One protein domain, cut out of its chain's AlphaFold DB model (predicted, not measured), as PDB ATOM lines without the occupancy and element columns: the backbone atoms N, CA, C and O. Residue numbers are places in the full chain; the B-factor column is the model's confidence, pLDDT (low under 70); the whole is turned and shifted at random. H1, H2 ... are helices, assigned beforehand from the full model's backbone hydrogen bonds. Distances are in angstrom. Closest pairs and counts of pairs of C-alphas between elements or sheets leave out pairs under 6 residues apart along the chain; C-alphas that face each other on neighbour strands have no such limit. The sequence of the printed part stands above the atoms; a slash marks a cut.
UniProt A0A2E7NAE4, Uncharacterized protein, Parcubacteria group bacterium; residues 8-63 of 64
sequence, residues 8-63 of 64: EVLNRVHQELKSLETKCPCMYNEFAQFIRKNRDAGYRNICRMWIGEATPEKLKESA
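What this domain is: This is residues 8 to 63 of the 64 residues of an uncharacterized protein of Parcubacteria group bacterium (UniProt A0A2E7NAE4). Four helices are joined end to end in an open zigzag with no common core: the long H1 and H2 meet near their ends at a corner, the short H3 comes near the later part of H2, and the shorter H4 comes near H3. Residues 8 to 16 of H1 stick out as a free arm, and residues 22 to 27 round the corner into H2 also stand free. The printed part has 56 residues, with four named helices in the order H1, H2, H3, H4 and no named strand; its class is all helix. It is loose, with a radius of gyration of the C-alphas of 13.3 A, and its C-alphas span 37 by 27 by 18 A along their three main axes.

Where its parts are: H1, residues 8 to 23, is the longest helix and measures 22.9 A from first to last C-alpha; C-alpha 8 is at (159.997, 121.195, 163.857). H2, residues 25 to 37, measures 18.2 A and begins with C-alpha 25 at (145.513, 140.699, 158.600). H3, residues 43 to 50, measures 10.4 A. H4, residues 56 to 61, measures 8.8 A and ends with C-alpha 61 at (129.925, 116.726, 179.892).

How they stand to each other: H1 and H2 touch only at the corner by their link, and only just, with 3 pairs of C-alphas within 8 A. Their closest C-alphas are those of Glu 21 and Tyr 28, 5.4 A apart. H1 touches with residues 20 to 21 alone and H2 with residues 28 to 29 alone. Their lines stand at a steep tilt of 57 degrees, opposite ways. H2 and H3 are close but not clearly touching: their closest C-alphas, those of Ile 35 and Ile 46, are 7.4 A apart, and the lines stand at a steep tilt of 55 degrees, opposite ways. H3 and H4 are also close but not clearly touching, with the C-alphas of Asn 45 and Leu 59 closest at 7.2 A and a steep tilt of 53 degrees, opposite ways. H1 is apart from H3 and H4, and H2 is apart from H4. In H1, H2, H3 and H4, every O i to N i+4 pair is within hydrogen-bond range.

The domain as a whole: The two C-alphas farthest apart are those of Thr 22 and Glu 61, at 37.8 A. Without the stretches that stand free, the body has 41 residues and spans 35 by 19 by 12 A. The printed part has no cut, and the links H1 to H2, H2 to H3 and H3 to H4 are tight. The mean pLDDT of the printed part is 93.5, and residues 62 to 63 are under 70.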
ATOM      1  N   GLU A   8     160.325 121.168 165.282       95.62
ATOM      2  CA  GLU A   8     159.997 121.195 163.857       95.62
ATOM      3  C   GLU A   8     158.492 121.395 163.633       95.62
ATOM      4  O   GLU A   8     158.077 122.210 162.804       95.62
ATOM      5  N   VAL A   9     157.660 120.716 164.427       94.75
ATOM      6  CA  VAL A   9     156.201 120.864 164.369       94.75
ATOM      7  C   VAL A   9     155.793 122.282 164.764       94.75
ATOM      8  O   VAL A   9     154.972 122.891 164.076       94.75
ATOM      9  N   LEU A  10     156.391 122.839 165.824       94.88
ATOM     10  CA  LEU A  10     156.126 124.220 166.245       94.88
ATOM     11  C   LEU A  10     156.543 125.234 165.174       94.88
ATOM     12  O   LEU A  10     155.791 126.166 164.886       94.88
ATOM     13  N   ASN A  11     157.702 125.035 164.545       97.25
ATOM     14  CA  ASN A  11     158.195 125.903 163.480       97.25
ATOM     15  C   ASN A  11     157.279 125.877 162.255       97.25
ATOM     16  O   ASN A  11     156.942 126.940 161.731       97.25
ATOM     17  N   ARG A  12     156.831 124.690 161.824       97.56
ATOM     18  CA  ARG A  12     155.890 124.552 160.705       97.56
ATOM     19  C   ARG A  12     154.593 125.315 160.977       97.56
ATOM     20  O   ARG A  12     154.207 126.163 160.177       97.56
ATOM     21  N   VAL A  13     153.977 125.086 162.139       96.50
ATOM     22  CA  VAL A  13     152.737 125.777 162.533       96.50
ATOM     23  C   VAL A  13     152.951 127.290 162.617       96.50
ATOM     24  O   VAL A  13     152.111 128.060 162.159       96.50
ATOM     25  N   HIS A  14     154.086 127.749 163.149       96.38
ATOM     26  CA  HIS A  14     154.383 129.179 163.236       96.38
ATOM     27  C   HIS A  14     154.493 129.854 161.857       96.38
ATOM     28  O   HIS A  14     153.994 130.966 161.678       96.38
ATOM     29  N   GLN A  15     155.103 129.189 160.871       98.00
ATOM     30  CA  GLN A  15     155.175 129.708 159.500       98.00
ATOM     31  C   GLN A  15     153.797 129.763 158.832       98.00
ATOM     32  O   GLN A  15     153.466 130.756 158.182       98.00
ATOM     33  N   GLU A  16     152.962 128.744 159.036       97.25
ATOM     34  CA  GLU A  16     151.582 128.751 158.544       97.25
ATOM     35  C   GLU A  16     150.770 129.898 159.160       97.25
ATOM     36  O   GLU A  16     150.084 130.626 158.440       97.25
ATOM     37  N   LEU A  17     150.920 130.137 160.467       96.12
ATOM     38  CA  LEU A  17     150.280 131.258 161.157       96.12
ATOM     39  C   LEU A  17     150.707 132.618 160.582       96.12
ATOM     40  O   LEU A  17     149.842 133.453 160.329       96.12
ATOM     41  N   LYS A  18     152.001 132.825 160.301       97.00
ATOM     42  CA  LYS A  18     152.491 134.048 159.632       97.00
ATOM     43  C   LYS A  18     151.923 134.219 158.224       97.00
ATOM     44  O   LYS A  18     151.601 135.332 157.805       97.00
ATOM     45  N   SER A  19     151.783 133.118 157.484       96.94
ATOM     46  CA  SER A  19     151.153 133.142 156.161       96.94
ATOM     47  C   SER A  19     149.689 133.585 156.255       96.94
ATOM     48  O   SER A  19     149.254 134.425 155.468       96.94
ATOM     49  N   LEU A  20     148.937 133.069 157.233       95.62
ATOM     50  CA  LEU A  20     147.541 133.453 157.471       95.62
ATOM     51  C   LEU A  20     147.402 134.923 157.881       95.62
ATOM     52  O   LEU A  20     146.534 135.616 157.350       95.62
ATOM     53  N   GLU A  21     148.282 135.408 158.759       95.81
ATOM     54  CA  GLU A  21     148.341 136.820 159.155       95.81
ATOM     55  C   GLU A  21     148.564 137.736 157.946       95.81
ATOM     56  O   GLU A  21     147.888 138.749 157.796       95.81
ATOM     57  N   THR A  22     149.450 137.338 157.032       96.00
ATOM     58  CA  THR A  22     149.751 138.123 155.826       96.00
ATOM     59  C   THR A  22     148.591 138.118 154.826       96.00
ATOM     60  O   THR A  22     148.335 139.127 154.172       96.00
ATOM     61  N   LYS A  23     147.876 136.993 154.691       96.44
ATOM     62  CA  LYS A  23     146.753 136.855 153.746       96.44
ATOM     63  C   LYS A  23     145.525 137.660 154.169       96.44
ATOM     64  O   LYS A  23     144.887 138.272 153.319       96.44
ATOM     65  N   CYS A  24     145.194 137.650 155.461       94.94
ATOM     66  CA  CYS A  24     143.982 138.274 155.997       94.94
ATOM     67  C   CYS A  24     144.262 138.973 157.343       94.94
ATOM     68  O   CYS A  24     143.786 138.506 158.381       94.94
ATOM     69  N   PRO A  25     145.002 140.097 157.363       92.75
ATOM     70  CA  PRO A  25     145.513 140.699 158.600       92.75
ATOM     71  C   PRO A  25     144.414 141.188 159.552       92.75
ATOM     72  O   PRO A  25     144.525 141.014 160.765       92.75
ATOM     73  N   CYS A  26     143.327 141.757 159.021       95.12
ATOM     74  CA  CYS A  26     142.192 142.214 159.829       95.12
ATOM     75  C   CYS A  26     141.518 141.049 160.567       95.12
ATOM     76  O   CYS A  26     141.439 141.070 161.794       95.12
ATOM     77  N   MET A  27     141.127 139.996 159.841       95.06
ATOM     78  CA  MET A  27     140.514 138.812 160.446       95.06
ATOM     79  C   MET A  27     141.479 138.103 161.394       95.06
ATOM     80  O   MET A  27     141.075 137.702 162.481       95.06
ATOM     81  N   TYR A  28     142.759 137.980 161.036       95.75
ATOM     82  CA  TYR A  28     143.750 137.357 161.910       95.75
ATOM     83  C   TYR A  28     143.849 138.078 163.263       95.75
ATOM     84  O   TYR A  28     143.851 137.431 164.312       95.75
ATOM     85  N   ASN A  29     143.859 139.414 163.257       95.75
ATOM     86  CA  ASN A  29     143.866 140.205 164.485       95.75
ATOM     87  C   ASN A  29     142.563 140.045 165.291       95.75
ATOM     88  O   ASN A  29     142.622 139.901 166.512       95.75
ATOM     89  N   GLU A  30     141.400 140.016 164.635       97.31
ATOM     90  CA  GLU A  30     140.117 139.755 165.306       97.31
ATOM     91  C   GLU A  30     140.094 138.378 165.983       97.31
ATOM     92  O   GLU A  30     139.759 138.277 167.165       97.31
ATOM     93  N   PHE A  31     140.548 137.325 165.293       95.69
ATOM     94  CA  PHE A  31     140.675 135.984 165.870       95.69
ATOM     95  C   PHE A  31     141.690 135.944 167.021       95.69
ATOM     96  O   PHE A  31     141.422 135.337 168.062       95.69
ATOM     97  N   ALA A  32     142.831 136.627 166.893       95.81
ATOM     98  CA  ALA A  32     143.817 136.715 167.967       95.81
ATOM     99  C   ALA A  32     143.240 137.403 169.217       95.81
ATOM    100  O   ALA A  32     143.489 136.963 170.343       95.81
ATOM    101  N   GLN A  33     142.446 138.462 169.044       97.50
ATOM    102  CA  GLN A  33     141.749 139.124 170.149       97.50
ATOM    103  C   GLN A  33     140.656 138.239 170.752       97.50
ATOM    104  O   GLN A  33     140.582 138.132 171.976       97.50
ATOM    105  N   PHE A  34     139.861 137.560 169.921       97.31
ATOM    106  CA  PHE A  34     138.852 136.600 170.364       97.31
ATOM    107  C   PHE A  34     139.464 135.510 171.253       97.31
ATOM    108  O   PHE A  34     138.981 135.275 172.362       97.31
ATOM    109  N   ILE A  35     140.570 134.895 170.825       96.12
ATOM    110  CA  ILE A  35     141.256 133.851 171.595       96.12
ATOM    111  C   ILE A  35     141.782 134.403 172.931       96.12
ATOM    112  O   ILE A  35     141.595 133.777 173.974       96.12
ATOM    113  N   ARG A  36     142.411 135.589 172.931       96.25
ATOM    114  CA  ARG A  36     142.935 136.214 174.162       96.25
ATOM    115  C   ARG A  36     141.826 136.572 175.154       96.25
ATOM    116  O   ARG A  36     142.019 136.390 176.355       96.25
ATOM    117  N   LYS A  37     140.690 137.075 174.658       97.88
ATOM    118  CA  LYS A  37     139.539 137.488 175.474       97.88
ATOM    119  C   LYS A  37     138.881 136.308 176.191       97.88
ATOM    120  O   LYS A  37     138.454 136.481 177.322       97.88
ATOM    121  N   ASN A  38     138.843 135.138 175.556       97.06
ATOM    122  CA  ASN A  38     138.151 133.946 176.060       97.06
ATOM    123  C   ASN A  38     139.115 132.885 176.624       97.06
ATOM    124  O   ASN A  38     138.803 131.696 176.647       97.06
ATOM    125  N   ARG A  39     140.327 133.282 177.035       94.31
ATOM    126  CA  ARG A  39     141.379 132.356 177.502       94.31
ATOM    127  C   ARG A  39     140.957 131.480 178.691       94.31
ATOM    128  O   ARG A  39     141.543 130.420 178.888       94.31
ATOM    129  N   ASP A  40     139.965 131.918 179.462       94.94
ATOM    130  CA  ASP A  40     139.345 131.188 180.571       94.94
ATOM    131  C   ASP A  40     138.670 129.883 180.118       94.94
ATOM    132  O   ASP A  40     138.719 128.894 180.843       94.94
ATOM    133  N   ALA A  41     138.154 129.831 178.885       93.69
ATOM    134  CA  ALA A  41     137.590 128.614 178.304       93.69
ATOM    135  C   ALA A  41     138.660 127.553 177.969       93.69
ATOM    136  O   ALA A  41     138.334 126.382 177.765       93.69
ATOM    137  N   GLY A  42     139.939 127.946 177.911       94.38
ATOM    138  CA  GLY A  42     141.072 127.101 177.548       94.38
ATOM    139  C   GLY A  42     141.247 126.927 176.033       94.38
ATOM    140  O   GLY A  42     140.312 126.606 175.301       94.38
ATOM    141  N   TYR A  43     142.487 127.072 175.548       93.62
ATOM    142  CA  TYR A  43     142.804 127.050 174.110       93.62
ATOM    143  C   TYR A  43     142.327 125.786 173.386       93.62
ATOM    144  O   TYR A  43     141.835 125.866 172.266       93.62
ATOM    145  N   ARG A  44     142.414 124.615 174.031       93.50
ATOM    146  CA  ARG A  44     141.951 123.351 173.440       93.50
ATOM    147  C   ARG A  44     140.448 123.367 173.162       93.50
ATOM    148  O   ARG A  44     140.033 122.914 172.101       93.50
ATOM    149  N   ASN A  45     139.648 123.883 174.089       95.31
ATOM    150  CA  ASN A  45     138.195 123.941 173.945       95.31
ATOM    151  C   ASN A  45     137.795 124.937 172.855       95.31
ATOM    152  O   ASN A  45     136.962 124.612 172.014       95.31
ATOM    153  N   ILE A  46     138.457 126.101 172.816       95.62
ATOM    154  CA  ILE A  46     138.285 127.088 171.742       95.62
ATOM    155  C   ILE A  46     138.575 126.450 170.381       95.62
ATOM    156  O   ILE A  46     137.740 126.538 169.487       95.62
ATOM    157  N   CYS A  47     139.715 125.767 170.230       94.81
ATOM    158  CA  CYS A  47     140.069 125.116 168.969       94.81
ATOM    159  C   CYS A  47     139.048 124.047 168.572       94.81
ATOM    160  O   CYS A  47     138.614 124.055 167.427       94.81
ATOM    161  N   ARG A  48     138.621 123.177 169.501       95.12
ATOM    162  CA  ARG A  48     137.617 122.132 169.223       95.12
ATOM    163  C   ARG A  48     136.285 122.715 168.754       95.12
ATOM    164  O   ARG A  48     135.687 122.165 167.836       95.12
ATOM    165  N   MET A  49     135.830 123.819 169.348       95.38
ATOM    166  CA  MET A  49     134.621 124.508 168.879       95.38
ATOM    167  C   MET A  49     134.837 125.159 167.513       95.38
ATOM    168  O   MET A  49     133.995 125.029 166.632       95.38
ATOM    169  N   TRP A  50     135.978 125.821 167.311       93.94
ATOM    170  CA  TRP A  50     136.279 126.524 166.066       93.94
ATOM    171  C   TRP A  50     136.334 125.582 164.857       93.94
ATOM    172  O   TRP A  50     135.784 125.899 163.806       93.94
ATOM    173  N   ILE A  51     136.936 124.402 165.011       94.81
ATOM    174  CA  ILE A  51     137.025 123.403 163.935       94.81
ATOM    175  C   ILE A  51     135.788 122.490 163.844       94.81
ATOM    176  O   ILE A  51     135.775 121.564 163.040       94.81
ATOM    177  N   GLY A  52     134.751 122.732 164.659       94.44
ATOM    178  CA  GLY A  52     133.495 121.972 164.638       94.44
ATOM    179  C   GLY A  52     133.563 120.577 165.272       94.44
ATOM    180  O   GLY A  52     132.641 119.783 165.106       94.44
ATOM    181  N   GLU A  53     134.623 120.263 166.017       94.38
ATOM    182  CA  GLU A  53     134.799 118.971 166.695       94.38
ATOM    183  C   GLU A  53     133.934 118.818 167.955       94.38
ATOM    184  O   GLU A  53     133.677 117.697 168.400       94.38
ATOM    185  N   ALA A  54     133.519 119.921 168.580       93.56
ATOM    186  CA  ALA A  54     132.716 119.878 169.796       93.56
ATOM    187  C   ALA A  54     131.788 121.088 169.934       93.56
ATOM    188  O   ALA A  54     132.101 122.181 169.467       93.56
ATOM    189  N   THR A  55     130.672 120.889 170.635       94.38
ATOM    190  CA  THR A  55     129.781 121.961 171.097       94.38
ATOM    191  C   THR A  55     130.030 122.238 172.587       94.38
ATOM    192  O   THR A  55     130.621 121.387 173.266       94.38
ATOM    193  N   PRO A  56     129.596 123.395 173.122       94.94
ATOM    194  CA  PRO A  56     129.728 123.700 174.546       94.94
ATOM    195  C   PRO A  56     129.160 122.608 175.462       94.94
ATOM    196  O   PRO A  56     129.787 122.267 176.463       94.94
ATOM    197  N   GLU A  57     128.021 122.014 175.095       94.19
ATOM    198  CA  GLU A  57     127.348 120.962 175.868       94.19
ATOM    199  C   GLU A  57     128.251 119.729 176.003       94.19
ATOM    200  O   GLU A  57     128.557 119.311 177.118       94.19
ATOM    201  N   LYS A  58     128.796 119.235 174.882       90.81
ATOM    202  CA  LYS A  58     129.698 118.069 174.862       90.81
ATOM    203  C   LYS A  58     130.995 118.305 175.636       90.81
ATOM    204  O   LYS A  58     131.566 117.376 176.207       90.81
ATOM    205  N   LEU A  59     131.514 119.536 175.612       89.25
ATOM    206  CA  LEU A  59     132.734 119.890 176.342       89.25
ATOM    207  C   LEU A  59     132.500 119.944 177.850       89.25
ATOM    208  O   LEU A  59     133.386 119.548 178.604       89.25
ATOM    209  N   LYS A  60     131.320 120.401 178.274       87.19
ATOM    210  CA  LYS A  60     130.935 120.444 179.683       87.19
ATOM    211  C   LYS A  60     130.733 119.039 180.256       87.19
ATOM    212  O   LYS A  60     131.250 118.771 181.331       87.19
ATOM    213  N   GLU A  61     130.088 118.142 179.509       73.75
ATOM    214  CA  GLU A  61     129.925 116.726 179.892       73.75
ATOM    215  C   GLU A  61     131.263 115.975 180.001       73.75
ATOM    216  O   GLU A  61     131.376 115.014 180.747       73.75
ATOM    217  N   SER A  62     132.297 116.407 179.269       59.62
ATOM    218  CA  SER A  62     133.635 115.788 179.308       59.62
ATOM    219  C   SER A  62     134.521 116.292 180.460       59.62
ATOM    220  O   SER A  62     135.689 115.905 180.537       59.62
ATOM    221  N   ALA A  63     134.025 117.236 181.267       58.25
ATOM    222  CA  ALA A  63     134.746 117.837 182.388       58.25
ATOM    223  C   ALA A  63     134.327 117.260 183.756       58.25
ATOM    224  O   ALA A  63     134.946 117.619 184.760       58.25
TER     225      ALA A  63